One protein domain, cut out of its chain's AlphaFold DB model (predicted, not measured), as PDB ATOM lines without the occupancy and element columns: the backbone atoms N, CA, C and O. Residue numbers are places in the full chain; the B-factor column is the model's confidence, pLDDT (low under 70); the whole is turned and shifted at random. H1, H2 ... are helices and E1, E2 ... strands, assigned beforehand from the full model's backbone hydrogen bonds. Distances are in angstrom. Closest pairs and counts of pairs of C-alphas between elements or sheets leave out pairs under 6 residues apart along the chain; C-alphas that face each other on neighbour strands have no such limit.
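This is residues 52 to 112 of the 139 residues of the protein "GATA-type domain-containing protein" of Anncaliia algerae PRA109 (UniProt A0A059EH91). This is a mostly loop-built domain with little regular structure: a small hairpin of E1 and E2 runs directly into helix H2, which packs on E1. The short H1 follows an extended first stretch, and a long loop, residues 63 to 89, joins it to the hairpin. The printed part has 61 residues, with H1, E1, E2, H2 in that order, an antiparallel sheet E1 - E2 and a mixed class holding only 20 residues in named elements. It is compact, radius of gyration of the C-alphas 11.2 A, yet elongated, 36 by 22 by 16 A.

H1, residues 59 to 62, begins at C-alpha 59 (183.515, 212.522, 230.210). E1 is residues 90 to 92 and E2 residues 99 to 101. H2, residues 102 to 111, is 14.6 A long and ends at C-alpha 111 (192.542, 223.150, 211.735).

H1 is near E1 and apart from E2 and H2. In the hairpin, N 91 and O 100 are 2.8 A apart, within hydrogen-bond range. H2 touches E1, the closest C-alphas being those of Arg 91 and Gly 105, 5.4 A. Every O i to N i+4 pair in H2 is within range; H1 is too short for one.

The C-alphas farthest apart, Lys 52 and Lys 72, are 37.1 A apart. The printed part has no cut. H1 to E1 is a long link. Residues 52 to 56 and 68 to 75 have pLDDT under 70.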
ATOM      1  N   LYS A  52     177.141 218.011 211.682       53.16
ATOM      2  CA  LYS A  52     177.670 216.680 211.339       53.16
ATOM      3  C   LYS A  52     178.944 216.306 212.100       53.16
ATOM      4  O   LYS A  52     179.334 215.143 212.083       53.16
ATOM      5  N   ILE A  53     179.618 217.263 212.738       56.03
ATOM      6  CA  ILE A  53     180.797 216.977 213.552       56.03
ATOM      7  C   ILE A  53     180.299 216.629 214.951       56.03
ATOM      8  O   ILE A  53     180.046 217.518 215.767       56.03
ATOM      9  N   GLU A  54     180.169 215.335 215.238       57.94
ATOM     10  CA  GLU A  54     179.891 214.868 216.593       57.94
ATOM     11  C   GLU A  54     180.973 215.402 217.542       57.94
ATOM     12  O   GLU A  54     182.159 215.084 217.441       57.94
ATOM     13  N   ILE A  55     180.574 216.298 218.449       59.09
ATOM     14  CA  ILE A  55     181.469 216.801 219.491       59.09
ATOM     15  C   ILE A  55     181.525 215.729 220.569       59.09
ATOM     16  O   ILE A  55     180.681 215.692 221.469       59.09
ATOM     17  N   ILE A  56     182.542 214.882 220.468       69.69
ATOM     18  CA  ILE A  56     182.917 213.923 221.497       69.69
ATOM     19  C   ILE A  56     183.297 214.716 222.753       69.69
ATOM     20  O   ILE A  56     184.312 215.415 222.794       69.69
ATOM     21  N   ARG A  57     182.428 214.690 223.769       76.81
ATOM     22  CA  ARG A  57     182.715 215.352 225.043       76.81
ATOM     23  C   ARG A  57     183.595 214.443 225.867       76.81
ATOM     24  O   ARG A  57     183.225 213.304 226.116       76.81
ATOM     25  N   ASN A  58     184.684 214.991 226.381       82.38
ATOM     26  CA  ASN A  58     185.479 214.275 227.354       82.38
ATOM     27  C   ASN A  58     184.642 214.072 228.640       82.38
ATOM     28  O   ASN A  58     184.218 215.072 229.245       82.38
ATOM     29  N   PRO A  59     184.371 212.817 229.062       83.88
ATOM     30  CA  PRO A  59     183.515 212.522 230.210       83.88
ATOM     31  C   PRO A  59     184.081 213.071 231.525       83.88
ATOM     32  O   PRO A  59     183.319 213.302 232.464       83.88
ATOM     33  N   LEU A  60     185.382 213.388 231.582       77.38
ATOM     34  CA  LEU A  60     186.000 214.064 232.726       77.38
ATOM     35  C   LEU A  60     185.313 215.401 233.035       77.38
ATOM     36  O   LEU A  60     185.175 215.776 234.196       77.38
ATOM     37  N   PHE A  61     184.795 216.110 232.029       78.56
ATOM     38  CA  PHE A  61     184.111 217.389 232.250       78.56
ATOM     39  C   PHE A  61     182.714 217.270 232.873       78.56
ATOM     40  O   PHE A  61     182.089 218.299 233.130       78.56
ATOM     41  N   ASN A  62     182.217 216.056 233.127       80.50
ATOM     42  CA  ASN A  62     181.036 215.855 233.972       80.50
ATOM     43  C   ASN A  62     181.358 216.065 235.457       80.50
ATOM     44  O   ASN A  62     180.474 216.419 236.231       80.50
ATOM     45  N   TYR A  63     182.622 215.871 235.837       74.75
ATOM     46  CA  TYR A  63     183.081 215.908 237.224       74.75
ATOM     47  C   TYR A  63     184.058 217.059 237.491       74.75
ATOM     48  O   TYR A  63     184.282 217.420 238.641       74.75
ATOM     49  N   ILE A  64     184.631 217.656 236.439       74.31
ATOM     50  CA  ILE A  64     185.638 218.719 236.535       74.31
ATOM     51  C   ILE A  64     185.213 219.971 235.760       74.31
ATOM     52  O   ILE A  64     184.742 219.909 234.622       74.31
ATOM     53  N   SER A  65     185.449 221.143 236.360       79.94
ATOM     54  CA  SER A  65     185.251 222.433 235.697       79.94
ATOM     55  C   SER A  65     186.244 222.641 234.552       79.94
ATOM     56  O   SER A  65     187.457 222.498 234.702       79.94
ATOM     57  N   ARG A  66     185.731 223.106 233.409       84.44
ATOM     58  CA  ARG A  66     186.570 223.591 232.302       84.44
ATOM     59  C   ARG A  66     187.262 224.911 232.630       84.44
ATOM     60  O   ARG A  66     188.329 225.161 232.081       84.44
ATOM     61  N   ARG A  67     186.646 225.764 233.462       77.19
ATOM     62  CA  ARG A  67     187.153 227.089 233.855       77.19
ATOM     63  C   ARG A  67     187.935 226.963 235.163       77.19
ATOM     64  O   ARG A  67     187.334 226.776 236.211       77.19
ATOM     65  N   ILE A  68     189.247 227.115 235.037       67.62
ATOM     66  CA  ILE A  68     190.265 227.322 236.075       67.62
ATOM     67  C   ILE A  68     190.468 226.225 237.142       67.62
ATOM     68  O   ILE A  68     189.676 225.959 238.036       67.62
ATOM     69  N   CYS A  69     191.701 225.741 237.046       58.22
ATOM     70  CA  CYS A  69     192.625 224.978 237.875       58.22
ATOM     71  C   CYS A  69     193.090 225.627 239.205       58.22
ATOM     72  O   CYS A  69     194.298 225.716 239.436       58.22
ATOM     73  N   LYS A  70     192.195 226.113 240.076       50.03
ATOM     74  CA  LYS A  70     192.615 226.573 241.424       50.03
ATOM     75  C   LYS A  70     192.321 225.583 242.545       50.03
ATOM     76  O   LYS A  70     193.086 225.543 243.510       50.03
ATOM     77  N   ASP A  71     191.320 224.727 242.381       49.03
ATOM     78  CA  ASP A  71     190.956 223.784 243.433       49.03
ATOM     79  C   ASP A  71     191.810 222.522 243.333       49.03
ATOM     80  O   ASP A  71     191.511 221.536 242.660       49.03
ATOM     81  N   LYS A  72     192.958 222.631 244.006       54.03
ATOM     82  CA  LYS A  72     193.868 221.556 244.379       54.03
ATOM     83  C   LYS A  72     193.083 220.420 245.041       54.03
ATOM     84  O   LYS A  72     192.806 220.489 246.233       54.03
ATOM     85  N   LYS A  73     192.796 219.357 244.296       49.00
ATOM     86  CA  LYS A  73     192.722 217.982 244.811       49.00
ATOM     87  C   LYS A  73     192.876 217.007 243.641       49.00
ATOM     88  O   LYS A  73     191.928 216.703 242.932       49.00
ATOM     89  N   ASN A  74     194.116 216.558 243.444       50.84
ATOM     90  CA  ASN A  74     194.475 215.279 242.825       50.84
ATOM     91  C   ASN A  74     193.851 214.928 241.471       50.84
ATOM     92  O   ASN A  74     193.279 213.853 241.314       50.84
ATOM     93  N   MET A  75     194.059 215.765 240.460       60.72
ATOM     94  CA  MET A  75     193.963 215.285 239.087       60.72
ATOM     95  C   MET A  75     195.168 215.773 238.289       60.72
ATOM     96  O   MET A  75     195.338 216.967 238.047       60.72
ATOM     97  N   ASN A  76     196.010 214.822 237.895       71.25
ATOM     98  CA  ASN A  76     197.166 215.001 237.023       71.25
ATOM     99  C   ASN A  76     196.705 215.296 235.582       71.25
ATOM    100  O   ASN A  76     196.895 214.491 234.673       71.25
ATOM    101  N   PHE A  77     196.034 216.432 235.370       79.62
ATOM    102  CA  PHE A  77     195.618 216.859 234.038       79.62
ATOM    103  C   PHE A  77     196.774 217.513 233.307       79.62
ATOM    104  O   PHE A  77     197.352 218.489 233.781       79.62
ATOM    105  N   TYR A  78     197.046 217.019 232.107       90.25
ATOM    106  CA  TYR A  78     198.038 217.596 231.218       90.25
ATOM    107  C   TYR A  78     197.445 217.769 229.830       90.25
ATOM    108  O   TYR A  78     196.728 216.909 229.317       90.25
ATOM    109  N   CYS A  79     197.774 218.886 229.192       94.00
ATOM    110  CA  CYS A  79     197.489 219.063 227.778       94.00
ATOM    111  C   CYS A  79     198.209 217.976 226.976       94.00
ATOM    112  O   CYS A  79     199.433 217.886 227.023       94.00
ATOM    113  N   SER A  80     197.479 217.215 226.170       95.69
ATOM    114  CA  SER A  80     198.049 216.113 225.386       95.69
ATOM    115  C   SER A  80     199.118 216.590 224.401       95.69
ATOM    116  O   SER A  80     200.093 215.877 224.179       95.69
ATOM    117  N   SER A  81     198.994 217.826 223.901       97.50
ATOM    118  CA  SER A  81     199.929 218.426 222.943       97.50
ATOM    119  C   SER A  81     201.142 219.110 223.575       97.50
ATOM    120  O   SER A  81     202.240 218.935 223.066       97.50
ATOM    121  N   CYS A  82     200.965 219.944 224.607       96.44
ATOM    122  CA  CYS A  82     202.055 220.776 225.148       96.44
ATOM    123  C   CYS A  82     202.403 220.468 226.607       96.44
ATOM    124  O   CYS A  82     203.177 221.199 227.214       96.44
ATOM    125  N   LYS A  83     201.774 219.442 227.187       94.44
ATOM    126  CA  LYS A  83     201.994 218.928 228.547       94.44
ATOM    127  C   LYS A  83     201.815 219.941 229.686       94.44
ATOM    128  O   LYS A  83     202.113 219.629 230.828       94.44
ATOM    129  N   VAL A  84     201.266 221.130 229.415       91.19
ATOM    130  CA  VAL A  84     200.940 222.103 230.468       91.19
ATOM    131  C   VAL A  84     199.859 221.537 231.388       91.19
ATOM    132  O   VAL A  84     198.886 220.958 230.900       91.19
ATOM    133  N   SER A  85     200.025 221.725 232.696       87.69
ATOM    134  CA  SER A  85     199.083 221.289 233.738       87.69
ATOM    135  C   SER A  85     198.137 222.389 234.223       87.69
ATOM    136  O   SER A  85     197.169 222.130 234.933       87.69
ATOM    137  N   VAL A  86     198.396 223.636 233.825       83.94
ATOM    138  CA  VAL A  86     197.645 224.824 234.239       83.94
ATOM    139  C   VAL A  86     197.183 225.579 232.996       83.94
ATOM    140  O   VAL A  86     197.964 225.893 232.101       83.94
ATOM    141  N   THR A  87     195.887 225.871 232.920       86.19
ATOM    142  CA  THR A  87     195.278 226.629 231.821       86.19
ATOM    143  C   THR A  87     194.003 227.300 232.309       86.19
ATOM    144  O   THR A  87     193.280 226.763 233.143       86.19
ATOM    145  N   MET A  88     193.683 228.468 231.751       87.19
ATOM    146  CA  MET A  88     192.442 229.172 232.089       87.19
ATOM    147  C   MET A  88     191.192 228.391 231.662       87.19
ATOM    148  O   MET A  88     190.133 228.511 232.278       87.19
ATOM    149  N   TYR A  89     191.322 227.604 230.591       88.12
ATOM    150  CA  TYR A  89     190.240 226.798 230.044       88.12
ATOM    151  C   TYR A  89     190.762 225.468 229.495       88.12
ATOM    152  O   TYR A  89     191.741 225.464 228.739       88.12
ATOM    153  N   TRP A  90     190.112 224.362 229.849       90.50
ATOM    154  CA  TRP A  90     190.348 223.040 229.263       90.50
ATOM    155  C   TRP A  90     189.360 222.763 228.123       90.50
ATOM    156  O   TRP A  90     188.162 223.042 228.227       90.50
ATOM    157  N   ARG A  91     189.867 222.221 227.014       92.38
ATOM    158  CA  ARG A  91     189.115 221.913 225.790       92.38
ATOM    159  C   ARG A  91     189.179 220.418 225.488       92.38
ATOM    160  O   ARG A  91     190.154 219.762 225.850       92.38
ATOM    161  N   ASP A  92     188.139 219.916 224.825       91.19
ATOM    162  CA  ASP A  92     188.117 218.552 224.289       91.19
ATOM    163  C   ASP A  92     189.137 218.421 223.139       91.19
ATOM    164  O   ASP A  92     189.442 219.404 222.449       91.19
ATOM    165  N   GLY A  93     189.684 217.218 222.960       91.06
ATOM    166  CA  GLY A  93     190.554 216.862 221.842       91.06
ATOM    167  C   GLY A  93     189.828 216.120 220.721       91.06
ATOM    168  O   GLY A  93     188.645 216.341 220.476       91.06
ATOM    169  N   TRP A  94     190.563 215.261 220.014       92.00
ATOM    170  CA  TRP A  94     190.030 214.401 218.947       92.00
ATOM    171  C   TRP A  94     189.331 213.136 219.469       92.00
ATOM    172  O   TRP A  94     188.580 212.525 218.720       92.00
ATOM    173  N   GLU A  95     189.545 212.774 220.735       88.94
ATOM    174  CA  GLU A  95     188.975 211.596 221.402       88.94
ATOM    175  C   GLU A  95     188.518 211.944 222.827       88.94
ATOM    176  O   GLU A  95     188.933 212.960 223.399       88.94
ATOM    177  N   GLU A  96     187.680 211.083 223.417       83.50
ATOM    178  CA  GLU A  96     187.071 211.272 224.744       83.50
ATOM    179  C   GLU A  96     188.085 211.443 225.868       83.50
ATOM    180  O   GLU A  96     187.804 212.133 226.832       83.50
ATOM    181  N   ASN A  97     189.262 210.843 225.773       84.69
ATOM    182  CA  ASN A  97     190.304 210.904 226.799       84.69
ATOM    183  C   ASN A  97     191.322 212.033 226.558       84.69
ATOM    184  O   ASN A  97     192.196 212.266 227.394       84.69
ATOM    185  N   ILE A  98     191.211 212.767 225.449       90.50
ATOM    186  CA  ILE A  98     192.183 213.795 225.085       90.50
ATOM    187  C   ILE A  98     191.764 215.140 225.665       90.50
ATOM    188  O   ILE A  98     190.721 215.708 225.333       90.50
ATOM    189  N   LEU A  99     192.634 215.680 226.517       92.12
ATOM    190  CA  LEU A  99     192.526 217.033 227.051       92.12
ATOM    191  C   LEU A  99     193.512 217.965 226.360       92.12
ATOM    192  O   LEU A  99     194.696 217.648 226.212       92.12
ATOM    193  N   LEU A 100     193.038 219.151 225.985       94.12
ATOM    194  CA  LEU A 100     193.862 220.223 225.439       94.12
ATOM    195  C   LEU A 100     193.746 221.476 226.306       94.12
ATOM    196  O   LEU A 100     192.665 221.851 226.762       94.12
ATOM    197  N   CYS A 101     194.866 222.173 226.501       94.44
ATOM    198  CA  CYS A 101     194.833 223.509 227.087       94.44
ATOM    199  C   CYS A 101     194.131 224.497 226.147       94.44
ATOM    200  O   CYS A 101     193.883 224.202 224.975       94.44
ATOM    201  N   ASN A 102     193.872 225.715 226.623       94.88
ATOM    202  CA  ASN A 102     193.143 226.704 225.836       94.88
ATOM    203  C   ASN A 102     193.849 227.009 224.503       94.88
ATOM    204  O   ASN A 102     193.206 227.037 223.456       94.88
ATOM    205  N   LYS A 103     195.179 227.170 224.523       96.44
ATOM    206  CA  LYS A 103     195.976 227.483 223.328       96.44
ATOM    207  C   LYS A 103     195.949 226.343 222.304       96.44
ATOM    208  O   LYS A 103     195.664 226.589 221.135       96.44
ATOM    209  N   CYS A 104     196.237 225.110 222.722       97.25
ATOM    210  CA  CYS A 104     196.253 223.956 221.817       97.25
ATOM    211  C   CYS A 104     194.850 223.610 221.319       97.25
ATOM    212  O   CYS A 104     194.680 223.348 220.135       97.25
ATOM    213  N   GLY A 105     193.834 223.679 222.182       95.81
ATOM    214  CA  GLY A 105     192.460 223.398 221.781       95.81
ATOM    215  C   GLY A 105     191.923 224.412 220.769       95.81
ATOM    216  O   GLY A 105     191.270 224.009 219.819       95.81
ATOM    217  N   LEU A 106     192.270 225.701 220.884       95.44
ATOM    218  CA  LEU A 106     191.923 226.700 219.860       95.44
ATOM    219  C   LEU A 106     192.612 226.435 218.514       95.44
ATOM    220  O   LEU A 106     192.018 226.662 217.461       95.44
ATOM    221  N   ARG A 107     193.865 225.958 218.530       95.44
ATOM    222  CA  ARG A 107     194.545 225.521 217.301       95.44
ATOM    223  C   ARG A 107     193.798 224.339 216.688       95.44
ATOM    224  O   ARG A 107     193.406 224.426 215.530       95.44
ATOM    225  N   PHE A 108     193.544 223.297 217.479       94.56
ATOM    226  CA  PHE A 108     192.864 222.085 217.031       94.56
ATOM    227  C   PHE A 108     191.462 222.381 216.492       94.56
ATOM    228  O   PHE A 108     191.128 221.935 215.406       94.56
ATOM    229  N   GLU A 109     190.666 223.201 217.175       90.12
ATOM    230  CA  GLU A 109     189.317 223.577 216.735       90.12
ATOM    231  C   GLU A 109     189.320 224.233 215.345       90.12
ATOM    232  O   GLU A 109     188.413 223.994 214.547       90.12
ATOM    233  N   LYS A 110     190.372 225.004 215.036       89.12
ATOM    234  CA  LYS A 110     190.521 225.731 213.771       89.12
ATOM    235  C   LYS A 110     190.986 224.864 212.602       89.12
ATOM    236  O   LYS A 110     190.541 225.108 211.485       89.12
ATOM    237  N   ILE A 111     191.916 223.933 212.824       89.25
ATOM    238  CA  ILE A 111     192.542 223.150 211.735       89.25
ATOM    239  C   ILE A 111     192.171 221.664 211.744       89.25
ATOM    240  O   ILE A 111     192.407 220.988 210.754       89.25
ATOM    241  N   ARG A 112     191.606 221.161 212.847       90.62
ATOM    242  CA  ARG A 112     191.240 219.752 213.080       90.62
ATOM    243  C   ARG A 112     192.367 218.766 212.754       90.62
ATOM    244  O   ARG A 112     192.128 217.703 212.198       90.62
TER     245      ARG A 112